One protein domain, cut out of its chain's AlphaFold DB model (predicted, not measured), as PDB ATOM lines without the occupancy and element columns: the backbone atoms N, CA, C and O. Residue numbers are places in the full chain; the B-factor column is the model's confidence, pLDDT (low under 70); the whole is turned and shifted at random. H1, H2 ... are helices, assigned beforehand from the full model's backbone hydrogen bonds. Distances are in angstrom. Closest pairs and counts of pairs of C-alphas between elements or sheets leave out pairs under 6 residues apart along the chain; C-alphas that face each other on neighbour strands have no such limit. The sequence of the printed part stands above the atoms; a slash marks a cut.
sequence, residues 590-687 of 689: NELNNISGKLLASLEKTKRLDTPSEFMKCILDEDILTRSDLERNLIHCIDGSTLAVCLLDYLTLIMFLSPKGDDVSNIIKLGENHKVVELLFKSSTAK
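What this domain is: This is residues 590 to 687 of the 689 residues of an uncharacterized protein of Aeromonas sobria (UniProt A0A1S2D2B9). A compact cluster of crossed helices, in which H1, the longest, is crossed by the short helix H6 and met near its start, at residues 592 to 596, by the first residues of the short helix H4, with H2 at one end of the long axis and H5 and the loop after it at the other. H7 crosses H4 and packs on H2, and the small H3 packs on H4. The printed part has 98 residues with seven named helices, H1 to H7 in chain order, and no named strand; the class is all helix. The radius of gyration of the C-alphas is 12.8 A, and the C-alphas span 36 by 26 by 22 A, a rounded outline.

Where its parts are: H1, residues 590 to 603, begins with C-alpha 590 at (4.655, -31.320, 81.813) and is 20.0 A long from first to last C-alpha. H7, residues 674 to 685, is 16.5 A long and ends with C-alpha 685 at (7.084, -55.064, 86.849). H2, residues 612 to 621, is 14.3 A long; H5, residues 650 to 657, 10.1 A; and H6, residues 665 to 671, 10.0 A. H4, residues 643 to 648, is 9.0 A long and begins with C-alpha 643 at (5.006, -43.171, 85.018). H3, residues 627 to 631, is 6.3 A long.

How they stand to each other: H1 touches H6 at a steep tilt of 64 degrees, the same way, the closest C-alphas being those of Gly 597 and Asn 666, 5.1 A apart. With residues 592 to 596 alone H1 touches H4, about perpendicular at 82 degrees, closest at the C-alphas of Leu 592 and Leu 643, 6.8 A. With residues 599 to 603 alone H1 only just touches H2, with 3 pairs of C-alphas within 8 A, closest at Ser 602 and Ile 619, 6.5 A. H4 and H6 are the hub, touching 4 helices each. H4 touches H7 at a steep tilt of 57 degrees, opposite ways, closest at the C-alphas of Ala 644 and Phe 681, 5.0 A. H4 touches H3, closest at the C-alphas of Leu 630 and Leu 643, 5.8 A. H7 touches H2 with residues 679 to 683 alone, about perpendicular at 90 degrees, closest at the C-alphas of Pro 612 and Leu 679, 4.9 A. H5 and H6 form a helical hairpin at a steep tilt of 42 degrees. H1 and H7 are apart. Every O i to N i+4 pair is within hydrogen-bond range in H1, H2, H3, H5, H6 and H7; in H4 it is 1 of 2.

The domain as a whole: The C-alphas farthest apart, those of Glu 614 and Lys 660, are 37.6 A apart. The printed part has no cut. The link from H3 to H4, 11 residues, is long. The mean pLDDT of the printed part is 84.2; residues 606 to 609, 622 to 623 and 686 to 687 are under 70.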
ATOM      1  N   ASN A 590       6.054 -31.620  82.154       95.50
ATOM      2  CA  ASN A 590       4.655 -31.320  81.813       95.50
ATOM      3  C   ASN A 590       3.847 -32.578  81.483       95.50
ATOM      4  O   ASN A 590       2.733 -32.744  81.964       95.50
ATOM      5  N   GLU A 591       4.419 -33.489  80.696       94.44
ATOM      6  CA  GLU A 591       3.726 -34.721  80.316       94.44
ATOM      7  C   GLU A 591       3.522 -35.657  81.513       94.44
ATOM      8  O   GLU A 591       2.439 -36.213  81.697       94.44
ATOM      9  N   LEU A 592       4.536 -35.767  82.376       95.56
ATOM     10  CA  LEU A 592       4.447 -36.512  83.629       95.56
ATOM     11  C   LEU A 592       3.388 -35.909  84.564       95.56
ATOM     12  O   LEU A 592       2.610 -36.659  85.149       95.56
ATOM     13  N   ASN A 593       3.305 -34.579  84.664       96.12
ATOM     14  CA  ASN A 593       2.307 -33.878  85.475       96.12
ATOM     15  C   ASN A 593       0.889 -34.063  84.915       96.12
ATOM     16  O   ASN A 593      -0.043 -34.340  85.670       96.12
ATOM     17  N   ASN A 594       0.731 -33.993  83.592       94.94
ATOM     18  CA  ASN A 594      -0.545 -34.215  82.914       94.94
ATOM     19  C   ASN A 594      -1.067 -35.640  83.143       94.94
ATOM     20  O   ASN A 594      -2.228 -35.829  83.504       94.94
ATOM     21  N   ILE A 595      -0.212 -36.650  82.963       93.50
ATOM     22  CA  ILE A 595      -0.585 -38.059  83.164       93.50
ATOM     23  C   ILE A 595      -0.837 -38.355  84.643       93.50
ATOM     24  O   ILE A 595      -1.794 -39.059  84.964       93.50
ATOM     25  N   SER A 596      -0.052 -37.765  85.550       93.62
ATOM     26  CA  SER A 596      -0.316 -37.847  86.993       93.62
ATOM     27  C   SER A 596      -1.700 -37.294  87.345       93.62
ATOM     28  O   SER A 596      -2.438 -37.922  88.099       93.62
ATOM     29  N   GLY A 597      -2.097 -36.164  86.747       92.69
ATOM     30  CA  GLY A 597      -3.422 -35.568  86.942       92.69
ATOM     31  C   GLY A 597      -4.562 -36.451  86.433       92.69
ATOM     32  O   GLY A 597      -5.566 -36.621  87.123       92.69
ATOM     33  N   LYS A 598      -4.386 -37.085  85.264       90.62
ATOM     34  CA  LYS A 598      -5.337 -38.080  84.741       90.62
ATOM     35  C   LYS A 598      -5.505 -39.264  85.698       90.62
ATOM     36  O   LYS A 598      -6.631 -39.687  85.942       90.62
ATOM     37  N   LEU A 599      -4.404 -39.771  86.263       89.06
ATOM     38  CA  LEU A 599      -4.464 -40.869  87.229       89.06
ATOM     39  C   LEU A 599      -5.215 -40.458  88.499       89.06
ATOM     40  O   LEU A 599      -6.096 -41.188  88.940       89.06
ATOM     41  N   LEU A 600      -4.918 -39.283  89.057       89.00
ATOM     42  CA  LEU A 600      -5.619 -38.764  90.236       89.00
ATOM     43  C   LEU A 600      -7.133 -38.655  89.999       89.00
ATOM     44  O   LEU A 600      -7.910 -39.149  90.813       89.00
ATOM     45  N   ALA A 601      -7.551 -38.115  88.851       86.06
ATOM     46  CA  ALA A 601      -8.966 -38.016  88.484       86.06
ATOM     47  C   ALA A 601      -9.647 -39.390  88.324       86.06
ATOM     48  O   ALA A 601     -10.837 -39.533  88.604       86.06
ATOM     49  N   SER A 602      -8.906 -40.411  87.878       81.06
ATOM     50  CA  SER A 602      -9.399 -41.793  87.833       81.06
ATOM     51  C   SER A 602      -9.561 -42.377  89.237       81.06
ATOM     52  O   SER A 602     -10.548 -43.058  89.506       81.06
ATOM     53  N   LEU A 603      -8.620 -42.097  90.143       82.31
ATOM     54  CA  LEU A 603      -8.616 -42.645  91.499       82.31
ATOM     55  C   LEU A 603      -9.786 -42.137  92.347       82.31
ATOM     56  O   LEU A 603     -10.334 -42.913  93.129       82.31
ATOM     57  N   GLU A 604     -10.211 -40.886  92.152       77.44
ATOM     58  CA  GLU A 604     -11.383 -40.295  92.822       77.44
ATOM     59  C   GLU A 604     -12.693 -41.059  92.548       77.44
ATOM     60  O   GLU A 604     -13.629 -40.991  93.345       77.44
ATOM     61  N   LYS A 605     -12.766 -41.816  91.445       72.12
ATOM     62  CA  LYS A 605     -13.963 -42.569  91.034       72.12
ATOM     63  C   LYS A 605     -13.989 -44.019  91.532       72.12
ATOM     64  O   LYS A 605     -15.054 -44.631  91.594       72.12
ATOM     65  N   THR A 606     -12.842 -44.575  91.917       65.56
ATOM     66  CA  THR A 606     -12.687 -45.992  92.297       65.56
ATOM     67  C   THR A 606     -12.906 -46.259  93.790       65.56
ATOM     68  O   THR A 606     -12.315 -45.609  94.650       65.56
ATOM     69  N   LYS A 607     -13.701 -47.289  94.126       57.97
ATOM     70  CA  LYS A 607     -13.921 -47.760  95.507       57.97
ATOM     71  C   LYS A 607     -13.053 -48.990  95.814       57.97
ATOM     72  O   LYS A 607     -13.469 -50.102  95.527       57.97
ATOM     73  N   ARG A 608     -11.905 -48.753  96.466       59.00
ATOM     74  CA  ARG A 608     -10.891 -49.721  96.954       59.00
ATOM     75  C   ARG A 608     -10.166 -50.549  95.889       59.00
ATOM     76  O   ARG A 608     -10.773 -51.164  95.026       59.00
ATOM     77  N   LEU A 609      -8.839 -50.572  96.012       62.56
ATOM     78  CA  LEU A 609      -7.908 -51.250  95.115       62.56
ATOM     79  C   LEU A 609      -6.853 -51.945  95.981       62.56
ATOM     80  O   LEU A 609      -5.925 -51.297  96.467       62.56
ATOM     81  N   ASP A 610      -7.024 -53.246  96.206       70.62
ATOM     82  CA  ASP A 610      -6.170 -53.996  97.132       70.62
ATOM     83  C   ASP A 610      -5.044 -54.751  96.397       70.62
ATOM     84  O   ASP A 610      -3.967 -54.954  96.967       70.62
ATOM     85  N   THR A 611      -5.231 -55.098  95.112       80.88
ATOM     86  CA  THR A 611      -4.239 -55.841  94.312       80.88
ATOM     87  C   THR A 611      -3.738 -55.079  93.068       80.88
ATOM     88  O   THR A 611      -4.488 -54.303  92.472       80.88
ATOM     89  N   PRO A 612      -2.482 -55.310  92.611       82.88
ATOM     90  CA  PRO A 612      -1.930 -54.679  91.401       82.88
ATOM     91  C   PRO A 612      -2.768 -54.926  90.132       82.88
ATOM     92  O   PRO A 612      -2.999 -54.020  89.333       82.88
ATOM     93  N   SER A 613      -3.276 -56.147  89.956       80.62
ATOM     94  CA  SER A 613      -4.070 -56.520  88.778       80.62
ATOM     95  C   SER A 613      -5.429 -55.818  88.737       80.62
ATOM     96  O   SER A 613      -5.836 -55.339  87.680       80.62
ATOM     97  N   GLU A 614      -6.120 -55.728  89.877       78.31
ATOM     98  CA  GLU A 614      -7.389 -54.997  89.991       78.31
ATOM     99  C   GLU A 614      -7.172 -53.497  89.802       78.31
ATOM    100  O   GLU A 614      -7.906 -52.865  89.050       78.31
ATOM    101  N   PHE A 615      -6.104 -52.953  90.395       82.62
ATOM    102  CA  PHE A 615      -5.683 -51.566  90.214       82.62
ATOM    103  C   PHE A 615      -5.505 -51.204  88.735       82.62
ATOM    104  O   PHE A 615      -6.105 -50.242  88.256       82.62
ATOM    105  N   MET A 616      -4.748 -52.006  87.980       80.56
ATOM    106  CA  MET A 616      -4.554 -51.766  86.546       80.56
ATOM    107  C   MET A 616      -5.835 -51.888  85.740       80.56
ATOM    108  O   MET A 616      -6.048 -51.096  84.824       80.56
ATOM    109  N   LYS A 617      -6.670 -52.883  86.048       78.81
ATOM    110  CA  LYS A 617      -7.930 -53.089  85.339       78.81
ATOM    111  C   LYS A 617      -8.859 -51.893  85.538       78.81
ATOM    112  O   LYS A 617      -9.343 -51.346  84.560       78.81
ATOM    113  N   CYS A 618      -9.019 -51.425  86.773       75.56
ATOM    114  CA  CYS A 618      -9.860 -50.270  87.068       75.56
ATOM    115  C   CYS A 618      -9.373 -48.981  86.391       75.56
ATOM    116  O   CYS A 618     -10.191 -48.199  85.924       75.56
ATOM    117  N   ILE A 619      -8.058 -48.764  86.306       79.38
ATOM    118  CA  ILE A 619      -7.503 -47.572  85.642       79.38
ATOM    119  C   ILE A 619      -7.720 -47.609  84.125       79.38
ATOM    120  O   ILE A 619      -7.952 -46.566  83.516       79.38
ATOM    121  N   LEU A 620      -7.615 -48.791  83.514       78.00
ATOM    122  CA  LEU A 620      -7.778 -48.956  82.070       78.00
ATOM    123  C   LEU A 620      -9.255 -48.986  81.649       78.00
ATOM    124  O   LEU A 620      -9.577 -48.459  80.591       78.00
ATOM    125  N   ASP A 621     -10.141 -49.559  82.469       71.62
ATOM    126  CA  ASP A 621     -11.576 -49.694  82.168       71.62
ATOM    127  C   ASP A 621     -12.319 -48.339  82.179       71.62
ATOM    128  O   ASP A 621     -13.356 -48.199  81.537       71.62
ATOM    129  N   GLU A 622     -11.790 -47.322  82.873       67.25
ATOM    130  CA  GLU A 622     -12.345 -45.957  82.887       67.25
ATOM    131  C   GLU A 622     -11.995 -45.137  81.621       67.25
ATOM    132  O   GLU A 622     -12.453 -44.002  81.493       67.25
ATOM    133  N   ASP A 623     -11.169 -45.661  80.698       65.44
ATOM    134  CA  ASP A 623     -10.690 -44.997  79.461       65.44
ATOM    135  C   ASP A 623      -9.988 -43.628  79.670       65.44
ATOM    136  O   ASP A 623      -9.690 -42.896  78.722       65.44
ATOM    137  N   ILE A 624      -9.663 -43.265  80.917       71.31
ATOM    138  CA  ILE A 624      -8.970 -42.010  81.267       71.31
ATOM    139  C   ILE A 624      -7.468 -42.099  80.952       71.31
ATOM    140  O   ILE A 624      -6.847 -41.114  80.533       71.31
ATOM    141  N   LEU A 625      -6.879 -43.278  81.159       81.50
ATOM    142  CA  LEU A 625      -5.479 -43.578  80.878       81.50
ATOM    143  C   LEU A 625      -5.379 -44.740  79.904       81.50
ATOM    144  O   LEU A 625      -5.972 -45.795  80.103       81.50
ATOM    145  N   THR A 626      -4.556 -44.571  78.874       82.88
ATOM    146  CA  THR A 626      -4.273 -45.655  77.938       82.88
ATOM    147  C   THR A 626      -3.103 -46.497  78.428       82.88
ATOM    148  O   THR A 626      -2.215 -46.028  79.143       82.88
ATOM    149  N   ARG A 627      -3.013 -47.741  77.951       82.12
ATOM    150  CA  ARG A 627      -1.816 -48.566  78.169       82.12
ATOM    151  C   ARG A 627      -0.539 -47.880  77.668       82.12
ATOM    152  O   ARG A 627       0.505 -47.986  78.305       82.12
ATOM    153  N   SER A 628      -0.644 -47.123  76.575       85.25
ATOM    154  CA  SER A 628       0.456 -46.317  76.043       85.25
ATOM    155  C   SER A 628       0.907 -45.226  77.018       85.25
ATOM    156  O   SER A 628       2.102 -44.973  77.106       85.25
ATOM    157  N   ASP A 629       0.001 -44.588  77.766       86.25
ATOM    158  CA  ASP A 629       0.362 -43.569  78.767       86.25
ATOM    159  C   ASP A 629       1.188 -44.139  79.925       86.25
ATOM    160  O   ASP A 629       2.010 -43.431  80.503       86.25
ATOM    161  N   LEU A 630       1.003 -45.423  80.236       84.81
ATOM    162  CA  LEU A 630       1.712 -46.108  81.315       84.81
ATOM    163  C   LEU A 630       3.061 -46.690  80.867       84.81
ATOM    164  O   LEU A 630       3.982 -46.786  81.676       84.81
ATOM    165  N   GLU A 631       3.181 -47.083  79.595       86.25
ATOM    166  CA  GLU A 631       4.354 -47.792  79.063       86.25
ATOM    167  C   GLU A 631       5.337 -46.872  78.304       86.25
ATOM    168  O   GLU A 631       6.505 -47.230  78.148       86.25
ATOM    169  N   ARG A 632       4.916 -45.681  77.845       90.38
ATOM    170  CA  ARG A 632       5.799 -44.751  77.114       90.38
ATOM    171  C   ARG A 632       6.709 -43.932  78.036       90.38
ATOM    172  O   ARG A 632       6.404 -43.695  79.201       90.38
ATOM    173  N   ASN A 633       7.808 -43.435  77.470       91.69
ATOM    174  CA  ASN A 633       8.696 -42.479  78.133       91.69
ATOM    175  C   ASN A 633       8.000 -41.115  78.272       91.69
ATOM    176  O   ASN A 633       7.558 -40.540  77.275       91.69
ATOM    177  N   LEU A 634       7.925 -40.596  79.498       93.94
ATOM    178  CA  LEU A 634       7.246 -39.342  79.839       93.94
ATOM    179  C   LEU A 634       8.191 -38.145  79.879       93.94
ATOM    180  O   LEU A 634       7.746 -37.002  79.803       93.94
ATOM    181  N   ILE A 635       9.499 -38.393  79.944       93.06
ATOM    182  CA  ILE A 635      10.523 -37.362  79.815       93.06
ATOM    183  C   ILE A 635      11.184 -37.523  78.445       93.06
ATOM    184  O   ILE A 635      11.702 -38.583  78.089       93.06
ATOM    185  N   HIS A 636      11.148 -36.455  77.648       90.19
ATOM    186  CA  HIS A 636      11.563 -36.496  76.248       90.19
ATOM    187  C   HIS A 636      13.018 -36.980  76.071       90.19
ATOM    188  O   HIS A 636      13.953 -36.380  76.606       90.19
ATOM    189  N   CYS A 637      13.189 -38.045  75.277       86.62
ATOM    190  CA  CYS A 637      14.463 -38.721  74.994       86.62
ATOM    191  C   CYS A 637      15.230 -39.233  76.230       86.62
ATOM    192  O   CYS A 637      16.443 -39.438  76.163       86.62
ATOM    193  N   ILE A 638      14.520 -39.463  77.339       89.62
ATOM    194  CA  ILE A 638      15.032 -40.157  78.519       89.62
ATOM    195  C   ILE A 638      14.364 -41.526  78.594       89.62
ATOM    196  O   ILE A 638      13.198 -41.656  78.965       89.62
ATOM    197  N   ASP A 639      15.110 -42.556  78.223       87.00
ATOM    198  CA  ASP A 639      14.611 -43.924  78.192       87.00
ATOM    199  C   ASP A 639      14.329 -44.488  79.586       87.00
ATOM    200  O   ASP A 639      15.056 -44.220  80.541       87.00
ATOM    201  N   GLY A 640      13.265 -45.283  79.702       86.31
ATOM    202  CA  GLY A 640      12.817 -45.854  80.971       86.31
ATOM    203  C   GLY A 640      12.015 -44.885  81.841       86.31
ATOM    204  O   GLY A 640      11.619 -45.262  82.942       86.31
ATOM    205  N   SER A 641      11.729 -43.665  81.366       92.44
ATOM    206  CA  SER A 641      10.962 -42.643  82.096       92.44
ATOM    207  C   SER A 641       9.448 -42.887  82.086       92.44
ATOM    208  O   SER A 641       8.657 -41.988  81.818       92.44
ATOM    209  N   THR A 642       9.030 -44.123  82.350       92.75
ATOM    210  CA  THR A 642       7.609 -44.476  82.503       92.75
ATOM    211  C   THR A 642       7.020 -43.847  83.764       92.75
ATOM    212  O   THR A 642       7.761 -43.515  84.692       92.75
ATOM    213  N   LEU A 643       5.689 -43.735  83.845       92.81
ATOM    214  CA  LEU A 643       5.006 -43.171  85.018       92.81
ATOM    215  C   LEU A 643       5.461 -43.834  86.326       92.81
ATOM    216  O   LEU A 643       5.867 -43.146  87.260       92.81
ATOM    217  N   ALA A 644       5.449 -45.170  86.365       90.12
ATOM    218  CA  ALA A 644       5.823 -45.951  87.542       90.12
ATOM    219  C   ALA A 644       7.253 -45.654  88.009       90.12
ATOM    220  O   ALA A 644       7.499 -45.460  89.197       90.12
ATOM    221  N   VAL A 645       8.191 -45.598  87.064       90.44
ATOM    222  CA  VAL A 645       9.604 -45.358  87.352       90.44
ATOM    223  C   VAL A 645       9.846 -43.903  87.761       90.44
ATOM    224  O   VAL A 645      10.556 -43.651  88.732       90.44
ATOM    225  N   CYS A 646       9.234 -42.937  87.071       92.44
ATOM    226  CA  CYS A 646       9.350 -41.525  87.424       92.44
ATOM    227  C   CYS A 646       8.842 -41.239  88.840       92.44
ATOM    228  O   CYS A 646       9.442 -40.428  89.541       92.44
ATOM    229  N   LEU A 647       7.782 -41.921  89.285       91.62
ATOM    230  CA  LEU A 647       7.251 -41.753  90.637       91.62
ATOM    231  C   LEU A 647       8.164 -42.317  91.732       91.62
ATOM    232  O   LEU A 647       8.078 -41.860  92.868       91.62
ATOM    233  N   LEU A 648       9.085 -43.236  91.416       88.00
ATOM    234  CA  LEU A 648      10.120 -43.633  92.376       88.00
ATOM    235  C   LEU A 648      11.058 -42.460  92.701       88.00
ATOM    236  O   LEU A 648      11.420 -42.246  93.854       88.00
ATOM    237  N   ASP A 649      11.420 -41.672  91.690       85.88
ATOM    238  CA  ASP A 649      12.393 -40.585  91.815       85.88
ATOM    239  C   ASP A 649      11.740 -39.191  91.822       85.88
ATOM    240  O   ASP A 649      12.439 -38.202  91.600       85.88
ATOM    241  N   TYR A 650      10.425 -39.077  92.055       87.75
ATOM    242  CA  TYR A 650       9.658 -37.867  91.718       87.75
ATOM    243  C   TYR A 650      10.228 -36.578  92.324       87.75
ATOM    244  O   TYR A 650      10.418 -35.604  91.600       87.75
ATOM    245  N   LEU A 651      10.594 -36.583  93.610       83.38
ATOM    246  CA  LEU A 651      11.206 -35.423  94.269       83.38
ATOM    247  C   LEU A 651      12.543 -35.034  93.633       83.38
ATOM    248  O   LEU A 651      12.854 -33.857  93.475       83.38
ATOM    249  N   THR A 652      13.337 -36.027  93.241       81.69
ATOM    250  CA  THR A 652      14.631 -35.807  92.587       81.69
ATOM    251  C   THR A 652      14.446 -35.259  91.175       81.69
ATOM    252  O   THR A 652      15.179 -34.366  90.757       81.69
ATOM    253  N   LEU A 653      13.456 -35.773  90.442       88.25
ATOM    254  CA  LEU A 653      13.111 -35.284  89.110       88.25
ATOM    255  C   LEU A 653      12.594 -33.847  89.167       88.25
ATOM    256  O   LEU A 653      13.036 -33.035  88.361       88.25
ATOM    257  N   ILE A 654      11.729 -33.515  90.130       87.19
ATOM    258  CA  ILE A 654      11.267 -32.141  90.372       87.19
ATOM    259  C   ILE A 654      12.472 -31.239  90.648       87.19
ATOM    260  O   ILE A 654      12.680 -30.263  89.933       87.19
ATOM    261  N   MET A 655      13.338 -31.624  91.587       81.69
ATOM    262  CA  MET A 655      14.537 -30.852  91.922       81.69
ATOM    263  C   MET A 655      15.436 -30.565  90.707       81.69
ATOM    264  O   MET A 655      15.992 -29.475  90.598       81.69
ATOM    265  N   PHE A 656      15.604 -31.526  89.795       84.69
ATOM    266  CA  PHE A 656      16.531 -31.386  88.666       84.69
ATOM    267  C   PHE A 656      15.909 -30.811  87.394       84.69
ATOM    268  O   PHE A 656      16.622 -30.193  86.601       84.69
ATOM    269  N   LEU A 657      14.612 -31.024  87.174       90.06
ATOM    270  CA  LEU A 657      13.950 -30.765  85.893       90.06
ATOM    271  C   LEU A 657      12.767 -29.798  85.986       90.06
ATOM    272  O   LEU A 657      12.193 -29.497  84.942       90.06
ATOM    273  N   SER A 658      12.424 -29.306  87.182       88.75
ATOM    274  CA  SER A 658      11.336 -28.344  87.410       88.75
ATOM    275  C   SER A 658      11.857 -27.027  87.998       88.75
ATOM    276  O   SER A 658      11.761 -26.800  89.209       88.75
ATOM    277  N   PRO A 659      12.416 -26.124  87.173       83.75
ATOM    278  CA  PRO A 659      12.762 -24.778  87.621       83.75
ATOM    279  C   PRO A 659      11.552 -24.016  88.186       83.75
ATOM    280  O   PRO A 659      10.396 -24.354  87.927       83.75
ATOM    281  N   LYS A 660      11.817 -22.936  88.931       78.81
ATOM    282  CA  LYS A 660      10.771 -22.054  89.476       78.81
ATOM    283  C   LYS A 660       9.840 -21.571  88.354       78.81
ATOM    284  O   LYS A 660      10.306 -20.992  87.377       78.81
ATOM    285  N   GLY A 661       8.536 -21.805  88.514       78.69
ATOM    286  CA  GLY A 661       7.499 -21.463  87.531       78.69
ATOM    287  C   GLY A 661       6.890 -22.654  86.779       78.69
ATOM    288  O   GLY A 661       5.837 -22.481  86.172       78.69
ATOM    289  N   ASP A 662       7.491 -23.845  86.844       87.69
ATOM    290  CA  ASP A 662       6.888 -25.072  86.302       87.69
ATOM    291  C   ASP A 662       5.783 -25.611  87.237       87.69
ATOM    292  O   ASP A 662       5.900 -25.533  88.463       87.69
ATOM    293  N   ASP A 663       4.712 -26.174  86.665       90.81
ATOM    294  CA  ASP A 663       3.649 -26.851  87.423       90.81
ATOM    295  C   ASP A 663       3.933 -28.354  87.548       90.81
ATOM    296  O   ASP A 663       3.989 -29.090  86.560       90.81
ATOM    297  N   VAL A 664       4.074 -28.803  88.794       92.19
ATOM    298  CA  VAL A 664       4.317 -30.201  89.183       92.19
ATOM    299  C   VAL A 664       3.344 -30.684  90.264       92.19
ATOM    300  O   VAL A 664       3.577 -31.701  90.918       92.19
ATOM    301  N   SER A 665       2.245 -29.954  90.469       92.12
ATOM    302  CA  SER A 665       1.302 -30.181  91.568       92.12
ATOM    303  C   SER A 665       0.692 -31.587  91.576       92.12
ATOM    304  O   SER A 665       0.534 -32.185  92.642       92.12
ATOM    305  N   ASN A 666       0.392 -32.160  90.407       94.56
ATOM    306  CA  ASN A 666      -0.166 -33.510  90.314       94.56
ATOM    307  C   ASN A 666       0.887 -34.587  90.588       94.56
ATOM    308  O   ASN A 666       0.557 -35.621  91.163       94.56
ATOM    309  N   ILE A 667       2.146 -34.350  90.203       93.94
ATOM    310  CA  ILE A 667       3.255 -35.273  90.489       93.94
ATOM    311  C   ILE A 667       3.446 -35.395  92.002       93.94
ATOM    312  O   ILE A 667       3.563 -36.507  92.507       93.94
ATOM    313  N   ILE A 668       3.444 -34.265  92.717       89.62
ATOM    314  CA  ILE A 668       3.599 -34.227  94.179       89.62
ATOM    315  C   ILE A 668       2.457 -34.993  94.850       89.62
ATOM    316  O   ILE A 668       2.714 -35.974  95.546       89.62
ATOM    317  N   LYS A 669       1.201 -34.626  94.550       89.88
ATOM    318  CA  LYS A 669       0.003 -35.283  95.104       89.88
ATOM    319  C   LYS A 669       0.002 -36.797  94.886       89.88
ATOM    320  O   LYS A 669      -0.415 -37.556  95.757       89.88
ATOM    321  N   LEU A 670       0.432 -37.244  93.707       89.62
ATOM    322  CA  LEU A 670       0.468 -38.662  93.371       89.62
ATOM    323  C   LEU A 670       1.644 -39.388  94.040       89.62
ATOM    324  O   LEU A 670       1.467 -40.507  94.513       89.62
ATOM    325  N   GLY A 671       2.824 -38.763  94.100       87.50
ATOM    326  CA  GLY A 671       4.017 -39.311  94.754       87.50
ATOM    327  C   GLY A 671       3.846 -39.508  96.265       87.50
ATOM    328  O   GLY A 671       4.345 -40.491  96.817       87.50
ATOM    329  N   GLU A 672       3.080 -38.627  96.916       86.56
ATOM    330  CA  GLU A 672       2.683 -38.742  98.328       86.56
ATOM    331  C   GLU A 672       1.688 -39.891  98.578       86.56
ATOM    332  O   GLU A 672       1.606 -40.423  99.685       86.56
ATOM    333  N   ASN A 673       0.964 -40.353  97.550       87.69
ATOM    334  CA  ASN A 673       0.080 -41.512  97.665       87.69
ATOM    335  C   ASN A 673       0.867 -42.828  97.523       87.69
ATOM    336  O   ASN A 673       0.830 -43.514  96.498       87.69
ATOM    337  N   HIS A 674       1.586 -43.201  98.584       85.00
ATOM    338  CA  HIS A 674       2.517 -44.333  98.581       85.00
ATOM    339  C   HIS A 674       1.892 -45.664  98.142       85.00
ATOM    340  O   HIS A 674       2.553 -46.452  97.461       85.00
ATOM    341  N   LYS A 675       0.617 -45.910  98.477       85.75
ATOM    342  CA  LYS A 675      -0.076 -47.145  98.086       85.75
ATOM    343  C   LYS A 675      -0.294 -47.224  96.577       85.75
ATOM    344  O   LYS A 675      -0.121 -48.282  95.977       85.75
ATOM    345  N   VAL A 676      -0.640 -46.100  95.957       87.06
ATOM    346  CA  VAL A 676      -0.812 -45.993  94.505       87.06
ATOM    347  C   VAL A 676       0.523 -46.180  93.788       87.06
ATOM    348  O   VAL A 676       0.581 -46.926  92.811       87.06
ATOM    349  N   VAL A 677       1.603 -45.575  94.293       88.69
ATOM    350  CA  VAL A 677       2.954 -45.757  93.732       88.69
ATOM    351  C   VAL A 677       3.388 -47.226  93.809       88.69
ATOM    352  O   VAL A 677       3.873 -47.770  92.817       88.69
ATOM    353  N   GLU A 678       3.160 -47.893  94.947       89.12
ATOM    354  CA  GLU A 678       3.431 -49.325  95.125       89.12
ATOM    355  C   GLU A 678       2.662 -50.177  94.105       89.12
ATOM    356  O   GLU A 678       3.256 -50.991  93.391       89.12
ATOM    357  N   LEU A 679       1.337 -49.999  94.032       88.38
ATOM    358  CA  LEU A 679       0.472 -50.779  93.147       88.38
ATOM    359  C   LEU A 679       0.841 -50.566  91.681       88.38
ATOM    360  O   LEU A 679       0.958 -51.541  90.938       88.38
ATOM    361  N   LEU A 680       1.094 -49.322  91.272       88.06
ATOM    362  CA  LEU A 680       1.507 -48.992  89.914       88.06
ATOM    363  C   LEU A 680       2.856 -49.635  89.565       88.06
ATOM    364  O   LEU A 680       3.002 -50.250  88.506       88.06
ATOM    365  N   PHE A 681       3.835 -49.553  90.467       89.19
ATOM    366  CA  PHE A 681       5.152 -50.136  90.239       89.19
ATOM    367  C   PHE A 681       5.102 -51.665  90.149       89.19
ATOM    368  O   PHE A 681       5.607 -52.243  89.180       89.19
ATOM    369  N   LYS A 682       4.444 -52.335  91.104       87.81
ATOM    370  CA  LYS A 682       4.272 -53.799  91.087       87.81
ATOM    371  C   LYS A 682       3.535 -54.263  89.831       87.81
ATOM    372  O   LYS A 682       3.922 -55.253  89.220       87.81
ATOM    373  N   SER A 683       2.540 -53.503  89.385       83.00
ATOM    374  CA  SER A 683       1.809 -53.782  88.145       83.00
ATOM    375  C   SER A 683       2.668 -53.666  86.887       83.00
ATOM    376  O   SER A 683       2.530 -54.461  85.958       83.00
ATOM    377  N   SER A 684       3.564 -52.678  86.849       78.81
ATOM    378  CA  SER A 684       4.463 -52.456  85.712       78.81
ATOM    379  C   SER A 684       5.576 -53.509  85.613       78.81
ATOM    380  O   SER A 684       6.021 -53.834  84.514       78.81
ATOM    381  N   THR A 685       5.986 -54.086  86.747       71.88
ATOM    382  CA  THR A 685       7.084 -55.064  86.849       71.88
ATOM    383  C   THR A 685       6.616 -56.523  86.867       71.88
ATOM    384  O   THR A 685       7.400 -57.415  86.566       71.88
ATOM    385  N   ALA A 686       5.332 -56.799  87.120       56.50
ATOM    386  CA  ALA A 686       4.771 -58.154  87.068       56.50
ATOM    387  C   ALA A 686       4.786 -58.796  85.662       56.50
ATOM    388  O   ALA A 686       4.588 -60.000  85.540       56.50
ATOM    389  N   LYS A 687       5.034 -58.021  84.595       45.69
ATOM    390  CA  LYS A 687       5.165 -58.525  83.211       45.69
ATOM    391  C   LYS A 687       6.582 -59.004  82.849       45.69
ATOM    392  O   LYS A 687       6.778 -59.460  81.727       45.69
TER     393      LYS A 687